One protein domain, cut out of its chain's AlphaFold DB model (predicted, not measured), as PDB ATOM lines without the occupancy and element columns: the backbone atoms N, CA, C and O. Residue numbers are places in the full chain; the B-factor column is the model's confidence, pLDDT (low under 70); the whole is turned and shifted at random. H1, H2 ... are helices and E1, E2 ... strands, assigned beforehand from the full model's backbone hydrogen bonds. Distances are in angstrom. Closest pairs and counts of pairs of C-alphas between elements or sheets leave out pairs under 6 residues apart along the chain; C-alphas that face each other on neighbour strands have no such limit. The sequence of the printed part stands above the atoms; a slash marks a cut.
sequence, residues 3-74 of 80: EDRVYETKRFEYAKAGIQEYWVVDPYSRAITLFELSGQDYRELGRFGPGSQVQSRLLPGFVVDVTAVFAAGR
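What this domain is: This is residues 3 to 74 of the 80 residues of the protein "Uma2 family endonuclease" of Gemmataceae bacterium (UniProt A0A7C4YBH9). A small twisted sheet of three antiparallel strands, E1, E2 and E3, stands in the middle, with helix H1 packed on one side by its residues 7 to 16. On the other side lies a small hairpin, E4 and E5, which leads straight into the short helix H2 near one end of the sheet. The printed part has 72 residues with two named helices and five named strands, along the chain H1 E1 E2 E3 E4 E5 H2; the class is mixed, helices and strands. The whole is compact, with a radius of gyration of the C-alphas of 12.6 A, and flat, spanning 33 by 31 by 16 A.

How they stand to each other: E1, residues 21 to 26, E2, residues 31 to 38, and E3, residues 41 to 48, form a meander, each strand the antiparallel neighbour of the one before. The sheet is only just strongly twisted, with C-alphas up to 4.5 A off its best plane, and E3 bends by 52 degrees at residue 45. In the hairpin of E1 and E2, N 24 and O 33 are 2.9 A apart, within hydrogen-bond range. In the hairpin of E2 and E3, N 36 and O 43 are 2.9 A apart, also within range. H1, residues 3 to 16, is on this sheet at a height of 5.7 A, over none of its strands, but only just: 2 of its C-alphas fall on E3. The closest C-alphas of H1 and E3 are those of Ala 15 and Asp 41, 5.3 A apart. E4, residues 53 to 55, and E5, residues 63 to 65, form a further antiparallel hairpin, with N 64 and O 54 at 2.8 A. The closest C-alphas of E3 and E4 are those of Phe 48 and Val 54, 6.9 A apart. H2, residues 66 to 72, only grazes the three-stranded sheet; its closest C-alpha to E2 is that of Val 66, 7.0 A from that of Ile 32. H1 and H2 are apart. In H1 and H2 every O i to N i+4 pair is within hydrogen-bond range.

Where its parts are: E2 measures 22.1 A from first to last C-alpha, E3 20.6 A and E1 16.3 A; C-alpha 31, where E2 begins, is at (-45.677, -4.150, -42.389). H1 measures 20.5 A and begins at C-alpha 3, at (-60.978, -1.049, -39.291). E4 measures 6.5 A and E5 6.7 A. H2 measures 10.2 A and ends at C-alpha 72, at (-44.959, -17.983, -40.603).

The domain as a whole: The two C-alphas farthest apart are those of Gly 39 and Arg 74, at 37.0 A. The printed part has no cut and no long link; the link from E4 to E5, 7 residues, is short, and the others are tight. Mean pLDDT of the printed part is 89.9; residues 3 to 8 and residue 74 are under 70.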
ATOM      1  N   GLU A   3     -62.366  -0.764 -39.683       52.91
ATOM      2  CA  GLU A   3     -60.978  -1.049 -39.291       52.91
ATOM      3  C   GLU A   3     -60.352   0.111 -38.505       52.91
ATOM      4  O   GLU A   3     -59.824  -0.110 -37.416       52.91
ATOM      5  N   ASP A   4     -60.516   1.348 -38.980       54.59
ATOM      6  CA  ASP A   4     -59.934   2.560 -38.372       54.59
ATOM      7  C   ASP A   4     -60.327   2.712 -36.895       54.59
ATOM      8  O   ASP A   4     -59.492   2.940 -36.020       54.59
ATOM      9  N   ARG A   5     -61.602   2.446 -36.586       54.81
ATOM     10  CA  ARG A   5     -62.143   2.534 -35.227       54.81
ATOM     11  C   ARG A   5     -61.554   1.498 -34.271       54.81
ATOM     12  O   ARG A   5     -61.400   1.796 -33.089       54.81
ATOM     13  N   VAL A   6     -61.226   0.295 -34.746       58.44
ATOM     14  CA  VAL A   6     -60.621  -0.754 -33.904       58.44
ATOM     15  C   VAL A   6     -59.167  -0.416 -33.599       58.44
ATOM     16  O   VAL A   6     -58.736  -0.598 -32.459       58.44
ATOM     17  N   TYR A   7     -58.426   0.099 -34.582       61.28
ATOM     18  CA  TYR A   7     -57.032   0.495 -34.387       61.28
ATOM     19  C   TYR A   7     -56.909   1.699 -33.450       61.28
ATOM     20  O   TYR A   7     -56.100   1.658 -32.525       61.28
ATOM     21  N   GLU A   8     -57.746   2.722 -33.624       66.75
ATOM     22  CA  GLU A   8     -57.722   3.928 -32.789       66.75
ATOM     23  C   GLU A   8     -58.220   3.662 -31.363       66.75
ATOM     24  O   GLU A   8     -57.554   4.042 -30.400       66.75
ATOM     25  N   THR A   9     -59.340   2.942 -31.205       74.75
ATOM     26  CA  THR A   9     -59.910   2.675 -29.871       74.75
ATOM     27  C   THR A   9     -58.970   1.811 -29.033       74.75
ATOM     28  O   THR A   9     -58.714   2.126 -27.875       74.75
ATOM     29  N   LYS A  10     -58.388   0.746 -29.603       77.31
ATOM     30  CA  LYS A  10     -57.452  -0.120 -28.865       77.31
ATOM     31  C   LYS A  10     -56.156   0.598 -28.508       77.31
ATOM     32  O   LYS A  10     -55.662   0.433 -27.397       77.31
ATOM     33  N   ARG A  11     -55.625   1.409 -29.427       82.50
ATOM     34  CA  ARG A  11     -54.414   2.201 -29.189       82.50
ATOM     35  C   ARG A  11     -54.601   3.145 -28.002       82.50
ATOM     36  O   ARG A  11     -53.739   3.199 -27.134       82.50
ATOM     37  N   PHE A  12     -55.735   3.835 -27.925       85.44
ATOM     38  CA  PHE A  12     -56.032   4.721 -26.802       85.44
ATOM     39  C   PHE A  12     -56.186   3.972 -25.469       85.44
ATOM     40  O   PHE A  12     -55.609   4.381 -24.461       85.44
ATOM     41  N   GLU A  13     -56.915   2.851 -25.453       88.69
ATOM     42  CA  GLU A  13     -57.093   2.047 -24.234       88.69
ATOM     43  C   GLU A  13     -55.765   1.457 -23.727       88.69
ATOM     44  O   GLU A  13     -55.501   1.459 -22.525       88.69
ATOM     45  N   TYR A  14     -54.878   1.014 -24.621       90.88
ATOM     46  CA  TYR A  14     -53.553   0.520 -24.229       90.88
ATOM     47  C   TYR A  14     -52.623   1.630 -23.737       90.88
ATOM     48  O   TYR A  14     -51.869   1.405 -22.787       90.88
ATOM     49  N   ALA A  15     -52.727   2.837 -24.301       91.00
ATOM     50  CA  ALA A  15     -51.987   3.991 -23.803       91.00
ATOM     51  C   ALA A  15     -52.429   4.352 -22.379       91.00
ATOM     52  O   ALA A  15     -51.593   4.518 -21.490       91.00
ATOM     53  N   LYS A  16     -53.745   4.372 -22.128       91.31
ATOM     54  CA  LYS A  16     -54.315   4.556 -20.785       91.31
ATOM     55  C   LYS A  16     -53.884   3.480 -19.795       91.31
ATOM     56  O   LYS A  16     -53.661   3.786 -18.629       91.31
ATOM     57  N   ALA A  17     -53.767   2.236 -20.251       92.62
ATOM     58  CA  ALA A  17     -53.286   1.127 -19.436       92.62
ATOM     59  C   ALA A  17     -51.764   1.164 -19.182       92.62
ATOM     60  O   ALA A  17     -51.259   0.321 -18.443       92.62
ATOM     61  N   GLY A  18     -51.027   2.115 -19.768       93.12
ATOM     62  CA  GLY A  18     -49.593   2.279 -19.534       93.12
ATOM     63  C   GLY A  18     -48.714   1.261 -20.263       93.12
ATOM     64  O   GLY A  18     -47.584   1.017 -19.844       93.12
ATOM     65  N   ILE A  19     -49.206   0.636 -21.338       94.88
ATOM     66  CA  ILE A  19     -48.427  -0.355 -22.089       94.88
ATOM     67  C   ILE A  19     -47.308   0.357 -22.857       94.88
ATOM     68  O   ILE A  19     -47.573   1.151 -23.753       94.88
ATOM     69  N   GLN A  20     -46.050   0.069 -22.515       95.50
ATOM     70  CA  GLN A  20     -44.907   0.859 -22.982       95.50
ATOM     71  C   GLN A  20     -44.628   0.731 -24.490       95.50
ATOM     72  O   GLN A  20     -44.229   1.712 -25.115       95.50
ATOM     73  N   GLU A  21     -44.861  -0.443 -25.082       95.81
ATOM     74  CA  GLU A  21     -44.709  -0.682 -26.521       95.81
ATOM     75  C   GLU A  21     -45.980  -1.268 -27.128       95.81
ATOM     76  O   GLU A  21     -46.556  -2.215 -26.591       95.81
ATOM     77  N   TYR A  22     -46.377  -0.756 -28.290       95.12
ATOM     78  CA  TYR A  22     -47.511  -1.266 -29.049       95.12
ATOM     79  C   TYR A  22     -47.074  -1.614 -30.472       95.12
ATOM     80  O   TYR A  22     -46.609  -0.763 -31.227       95.12
ATOM     81  N   TRP A  23     -47.197  -2.894 -30.819       95.88
ATOM     82  CA  TRP A  23     -46.761  -3.454 -32.093       95.88
ATOM     83  C   TRP A  23     -47.987  -3.790 -32.940       95.88
ATOM     84  O   TRP A  23     -48.800  -4.631 -32.556       95.88
ATOM     85  N   VAL A  24     -48.120  -3.152 -34.101       93.94
ATOM     86  CA  VAL A  24     -49.219  -3.402 -35.041       93.94
ATOM     87  C   VAL A  24     -48.678  -4.158 -36.242       93.94
ATOM     88  O   VAL A  24     -47.819  -3.649 -36.955       93.94
ATOM     89  N   VAL A  25     -49.188  -5.365 -36.479       94.12
ATOM     90  CA  VAL A  25     -48.880  -6.157 -37.675       94.12
ATOM     91  C   VAL A  25     -50.016  -5.979 -38.674       94.12
ATOM     92  O   VAL A  25     -51.143  -6.385 -38.403       94.12
ATOM     93  N   ASP A  26     -49.715  -5.406 -39.834       92.31
ATOM     94  CA  ASP A  26     -50.651  -5.291 -40.948       92.31
ATOM     95  C   ASP A  26     -50.305  -6.339 -42.026       92.31
ATOM     96  O   ASP A  26     -49.301  -6.191 -42.735       92.31
ATOM     97  N   PRO A  27     -51.105  -7.415 -42.167       90.38
ATOM     98  CA  PRO A  27     -50.865  -8.464 -43.153       90.38
ATOM     99  C   PRO A  27     -51.134  -8.032 -44.597       90.38
ATOM    100  O   PRO A  27     -50.543  -8.616 -45.506       90.38
ATOM    101  N   TYR A  28     -51.975  -7.021 -44.829       89.88
ATOM    102  CA  TYR A  28     -52.311  -6.554 -46.175       89.88
ATOM    103  C   TYR A  28     -51.169  -5.737 -46.760       89.88
ATOM    104  O   TYR A  28     -50.708  -5.994 -47.872       89.88
ATOM    105  N   SER A  29     -50.666  -4.782 -45.980       91.75
ATOM    106  CA  SER A  29     -49.527  -3.960 -46.381       91.75
ATOM    107  C   SER A  29     -48.172  -4.593 -46.052       91.75
ATOM    108  O   SER A  29     -47.129  -4.033 -46.397       91.75
ATOM    109  N   ARG A  30     -48.190  -5.776 -45.421       94.62
ATOM    110  CA  ARG A  30     -47.029  -6.568 -44.992       94.62
ATOM    111  C   ARG A  30     -46.025  -5.729 -44.213       94.62
ATOM    112  O   ARG A  30     -44.833  -5.743 -44.511       94.62
ATOM    113  N   ALA A  31     -46.510  -5.006 -43.214       96.12
ATOM    114  CA  ALA A  31     -45.677  -4.150 -42.389       96.12
ATOM    115  C   ALA A  31     -45.933  -4.363 -40.899       96.12
ATOM    116  O   ALA A  31     -47.026  -4.745 -40.483       96.12
ATOM    117  N   ILE A  32     -44.910  -4.082 -40.103       96.81
ATOM    118  CA  ILE A  32     -45.003  -3.963 -38.653       96.81
ATOM    119  C   ILE A  32     -44.765  -2.499 -38.301       96.81
ATOM    120  O   ILE A  32     -43.740  -1.941 -38.688       96.81
ATOM    121  N   THR A  33     -45.686  -1.881 -37.569       96.44
ATOM    122  CA  THR A  33     -45.506  -0.538 -37.012       96.44
ATOM    123  C   THR A  33     -45.266  -0.647 -35.514       96.44
ATOM    124  O   THR A  33     -46.064  -1.255 -34.798       96.44
ATOM    125  N   LEU A  34     -44.163  -0.065 -35.045       96.38
ATOM    126  CA  LEU A  34     -43.817   0.000 -33.631       96.38
ATOM    127  C   LEU A  34     -44.182   1.372 -33.077       96.38
ATOM    128  O   LEU A  34     -43.765   2.396 -33.617       96.38
ATOM    129  N   PHE A  35     -44.896   1.378 -31.963       95.75
ATOM    130  CA  PHE A  35     -45.194   2.562 -31.181       95.75
ATOM    131  C   PHE A  35     -44.613   2.461 -29.769       95.75
ATOM    132  O   PHE A  35     -44.583   1.385 -29.176       95.75
ATOM    133  N   GLU A  36     -44.218   3.602 -29.213       95.50
ATOM    134  CA  GLU A  36     -43.758   3.761 -27.833       95.50
ATOM    135  C   GLU A  36     -44.680   4.722 -27.088       95.50
ATOM    136  O   GLU A  36     -45.071   5.761 -27.627       95.50
ATOM    137  N   LEU A  37     -45.044   4.377 -25.855       95.81
ATOM    138  CA  LEU A  37     -45.849   5.245 -25.008       95.81
ATOM    139  C   LEU A  37     -45.055   6.501 -24.633       95.81
ATOM    140  O   LEU A  37     -43.989   6.427 -24.023       95.81
ATOM    141  N   SER A  38     -45.610   7.663 -24.967       93.19
ATOM    142  CA  SER A  38     -45.064   8.986 -24.687       93.19
ATOM    143  C   SER A  38     -46.108   9.818 -23.942       93.19
ATOM    144  O   SER A  38     -46.950  10.493 -24.536       93.19
ATOM    145  N   GLY A  39     -46.050   9.785 -22.611       91.88
ATOM    146  CA  GLY A  39     -47.020  10.468 -21.760       91.88
ATOM    147  C   GLY A  39     -48.344   9.710 -21.696       91.88
ATOM    148  O   GLY A  39     -48.462   8.763 -20.927       91.88
ATOM    149  N   GLN A  40     -49.351  10.157 -22.447       89.38
ATOM    150  CA  GLN A  40     -50.706   9.575 -22.446       89.38
ATOM    151  C   GLN A  40     -51.125   9.018 -23.812       89.38
ATOM    152  O   GLN A  40     -52.253   8.560 -23.965       89.38
ATOM    153  N   ASP A  41     -50.234   9.065 -24.802       90.75
ATOM    154  CA  ASP A  41     -50.476   8.532 -26.139       90.75
ATOM    155  C   ASP A  41     -49.190   7.917 -26.698       90.75
ATOM    156  O   ASP A  41     -48.092   8.073 -26.162       90.75
ATOM    157  N   TYR A  42     -49.331   7.191 -27.789       93.94
ATOM    158  CA  TYR A  42     -48.271   6.511 -28.493       93.94
ATOM    159  C   TYR A  42     -47.619   7.401 -29.543       93.94
ATOM    160  O   TYR A  42     -48.294   7.988 -30.391       93.94
ATOM    161  N   ARG A  43     -46.290   7.390 -29.577       94.12
ATOM    162  CA  ARG A  43     -45.477   7.909 -30.677       94.12
ATOM    163  C   ARG A  43     -45.045   6.758 -31.580       94.12
ATOM    164  O   ARG A  43     -44.570   5.742 -31.089       94.12
ATOM    165  N   GLU A  44     -45.173   6.922 -32.894       95.44
ATOM    166  CA  GLU A  44     -44.633   5.954 -33.854       95.44
ATOM    167  C   GLU A  44     -43.100   5.998 -33.841       95.44
ATOM    168  O   GLU A  44     -42.505   7.059 -34.024       95.44
ATOM    169  N   LEU A  45     -42.463   4.850 -33.613       95.38
ATOM    170  CA  LEU A  45     -41.016   4.682 -33.741       95.38
ATOM    171  C   LEU A  45     -40.608   4.296 -35.164       95.38
ATOM    172  O   LEU A  45     -39.490   4.593 -35.580       95.38
ATOM    173  N   GLY A  46     -41.499   3.642 -35.906       95.31
ATOM    174  CA  GLY A  46     -41.309   3.381 -37.324       95.31
ATOM    175  C   GLY A  46     -42.213   2.284 -37.863       95.31
ATOM    176  O   GLY A  46     -42.853   1.543 -37.112       95.31
ATOM    177  N   ARG A  47     -42.201   2.168 -39.190       97.12
ATOM    178  CA  ARG A  47     -42.924   1.159 -39.959       97.12
ATOM    179  C   ARG A  47     -41.952   0.354 -40.812       97.12
ATOM    180  O   ARG A  47     -41.158   0.911 -41.566       97.12
ATOM    181  N   PHE A  48     -42.039  -0.962 -40.699       97.81
ATOM    182  CA  PHE A  48     -41.007  -1.895 -41.131       97.81
ATOM    183  C   PHE A  48     -41.604  -2.964 -42.047       97.81
ATOM    184  O   PHE A  48     -42.563  -3.636 -41.673       97.81
ATOM    185  N   GLY A  49     -41.057  -3.102 -43.257       97.38
ATOM    186  CA  GLY A  49     -41.470  -4.105 -44.248       97.38
ATOM    187  C   GLY A  49     -40.536  -5.324 -44.300       97.38
ATOM    188  O   GLY A  49     -39.526  -5.359 -43.593       97.38
ATOM    189  N   PRO A  50     -40.820  -6.337 -45.140       97.44
ATOM    190  CA  PRO A  50     -39.943  -7.495 -45.303       97.44
ATOM    191  C   PRO A  50     -38.528  -7.065 -45.718       97.44
ATOM    192  O   PRO A  50     -38.361  -6.104 -46.463       97.44
ATOM    193  N   GLY A  51     -37.516  -7.776 -45.229       96.88
ATOM    194  CA  GLY A  51     -36.101  -7.415 -45.367       96.88
ATOM    195  C   GLY A  51     -35.575  -6.482 -44.272       96.88
ATOM    196  O   GLY A  51     -34.375  -6.233 -44.220       96.88
ATOM    197  N   SER A  52     -36.442  -5.994 -43.380       97.62
ATOM    198  CA  SER A  52     -36.040  -5.221 -42.203       97.62
ATOM    199  C   SER A  52     -36.200  -6.012 -40.904       97.62
ATOM    200  O   SER A  52     -36.884  -7.039 -40.850       97.62
ATOM    201  N   GLN A  53     -35.552  -5.509 -39.856       97.38
ATOM    202  CA  GLN A  53     -35.679  -6.005 -38.493       97.38
ATOM    203  C   GLN A  53     -36.225  -4.894 -37.600       97.38
ATOM    204  O   GLN A  53     -35.853  -3.730 -37.750       97.38
ATOM    205  N   VAL A  54     -37.089  -5.267 -36.660       97.19
ATOM    206  CA  VAL A  54     -37.632  -4.362 -35.646       97.19
ATOM    207  C   VAL A  54     -37.096  -4.783 -34.290       97.19
ATOM    208  O   VAL A  54     -37.230  -5.942 -33.904       97.19
ATOM    209  N   GLN A  55     -36.498  -3.850 -33.560       96.88
ATOM    210  CA  GLN A  55     -35.940  -4.099 -32.235       96.88
ATOM    211  C   GLN A  55     -36.803  -3.432 -31.163       96.88
ATOM    212  O   GLN A  55     -37.153  -2.257 -31.294       96.88
ATOM    213  N   SER A  56     -37.101  -4.165 -30.089       95.50
ATOM    214  CA  SER A  56     -37.748  -3.591 -28.906       95.50
ATOM    215  C   SER A  56     -36.781  -2.672 -28.155       95.50
ATOM    216  O   SER A  56     -35.608  -2.994 -27.953       95.50
ATOM    217  N   ARG A  57     -37.283  -1.510 -27.740       91.38
ATOM    218  CA  ARG A  57     -36.615  -0.586 -26.817       91.38
ATOM    219  C   ARG A  57     -36.795  -1.035 -25.368       91.38
ATOM    220  O   ARG A  57     -35.896  -0.814 -24.561       91.38
ATOM    221  N   LEU A  58     -37.923  -1.673 -25.056       92.94
ATOM    222  CA  LEU A  58     -38.272  -2.167 -23.723       92.94
ATOM    223  C   LEU A  58     -37.582  -3.489 -23.372       92.94
ATOM    224  O   LEU A  58     -37.230  -3.700 -22.214       92.94
ATOM    225  N   LEU A  59     -37.414  -4.383 -24.347       93.12
ATOM    226  CA  LEU A  59     -36.857  -5.723 -24.164       93.12
ATOM    227  C   LEU A  59     -35.494  -5.821 -24.870       93.12
ATOM    228  O   LEU A  59     -35.439  -6.139 -26.063       93.12
ATOM    229  N   PRO A  60     -34.373  -5.556 -24.170       90.94
ATOM    230  CA  PRO A  60     -33.044  -5.631 -24.761       90.94
ATOM    231  C   PRO A  60     -32.776  -6.999 -25.394       90.94
ATOM    232  O   PRO A  60     -32.976  -8.039 -24.772       90.94
ATOM    233  N   GLY A  61     -32.309  -6.989 -26.642       94.06
ATOM    234  CA  GLY A  61     -32.019  -8.206 -27.405       94.06
ATOM    235  C   GLY A  61     -33.231  -8.837 -28.096       94.06
ATOM    236  O   GLY A  61     -33.041  -9.747 -28.900       94.06
ATOM    237  N   PHE A  62     -34.455  -8.350 -27.861       96.62
ATOM    238  CA  PHE A  62     -35.616  -8.800 -28.622       96.62
ATOM    239  C   PHE A  62     -35.668  -8.111 -29.988       96.62
ATOM    240  O   PHE A  62     -35.847  -6.893 -30.091       96.62
ATOM    241  N   VAL A  63     -35.519  -8.916 -31.041       97.25
ATOM    242  CA  VAL A  63     -35.508  -8.475 -32.436       97.25
ATOM    243  C   VAL A  63     -36.435  -9.365 -33.256       97.25
ATOM    244  O   VAL A  63     -36.396 -10.590 -33.150       97.25
ATOM    245  N   VAL A  64     -37.263  -8.742 -34.089       96.94
ATOM    246  CA  VAL A  64     -38.225  -9.403 -34.969       96.94
ATOM    247  C   VAL A  64     -37.814  -9.190 -36.419       96.94
ATOM    248  O   VAL A  64     -37.786  -8.056 -36.899       96.94
ATOM    249  N   ASP A  65     -37.539 -10.281 -37.136       97.75
ATOM    250  CA  ASP A  65     -37.393 -10.263 -38.593       97.75
ATOM    251  C   ASP A  65     -38.780 -10.213 -39.251       97.75
ATOM    252  O   ASP A  65     -39.596 -11.132 -39.118       97.75
ATOM    253  N   VAL A  66     -39.055  -9.133 -39.984       96.69
ATOM    254  CA  VAL A  66     -40.373  -8.899 -40.591       96.69
ATOM    255  C   VAL A  66     -40.676  -9.921 -41.694       96.69
ATOM    256  O   VAL A  66     -41.825 -10.324 -41.891       96.69
ATOM    257  N   THR A  67     -39.654 -10.388 -42.409       96.69
ATOM    258  CA  THR A  67     -39.798 -11.425 -43.440       96.69
ATOM    259  C   THR A  67     -40.279 -12.730 -42.822       96.69
ATOM    260  O   THR A  67     -41.211 -13.346 -43.349       96.69
ATOM    261  N   ALA A  68     -39.673 -13.127 -41.701       95.50
ATOM    262  CA  ALA A  68     -40.002 -14.355 -40.987       95.50
ATOM    263  C   ALA A  68     -41.439 -14.335 -40.448       95.50
ATOM    264  O   ALA A  68     -42.170 -15.308 -40.641       95.50
ATOM    265  N   VAL A  69     -41.888 -13.212 -39.871       94.69
ATOM    266  CA  VAL A  69     -43.269 -13.049 -39.373       94.69
ATOM    267  C   VAL A  69     -44.293 -13.328 -40.473       94.69
ATOM    268  O   VAL A  69     -45.192 -14.155 -40.303       94.69
ATOM    269  N   PHE A  70     -44.137 -12.700 -41.642       94.38
ATOM    270  CA  PHE A  70     -45.082 -12.907 -42.740       94.38
ATOM    271  C   PHE A  70     -44.905 -14.253 -43.447       94.38
ATOM    272  O   PHE A  70     -45.822 -14.684 -44.143       94.38
ATOM    273  N   ALA A  71     -43.757 -14.922 -43.312       92.25
ATOM    274  CA  ALA A  71     -43.580 -16.295 -43.774       92.25
ATOM    275  C   ALA A  71     -44.311 -17.306 -42.882       92.25
ATOM    276  O   ALA A  71     -44.985 -18.191 -43.408       92.25
ATOM    277  N   ALA A  72     -44.258 -17.130 -41.560       85.06
ATOM    278  CA  ALA A  72     -44.959 -17.983 -40.603       85.06
ATOM    279  C   ALA A  72     -46.483 -17.953 -40.812       85.06
ATOM    280  O   ALA A  72     -47.124 -19.002 -40.841       85.06
ATOM    281  N   GLY A  73     -47.052 -16.772 -41.082       74.56
ATOM    282  CA  GLY A  73     -48.487 -16.609 -41.350       74.56
ATOM    283  C   GLY A  73     -49.007 -17.290 -42.624       74.56
ATOM    284  O   GLY A  73     -50.215 -17.389 -42.804       74.56
ATOM    285  N   ARG A  74     -48.125 -17.780 -43.512       66.62
ATOM    286  CA  ARG A  74     -48.508 -18.510 -44.739       66.62
ATOM    287  C   ARG A  74     -48.645 -20.024 -44.542       66.62
ATOM    288  O   ARG A  74     -49.055 -20.716 -45.466       66.62
TER     289      ARG A  74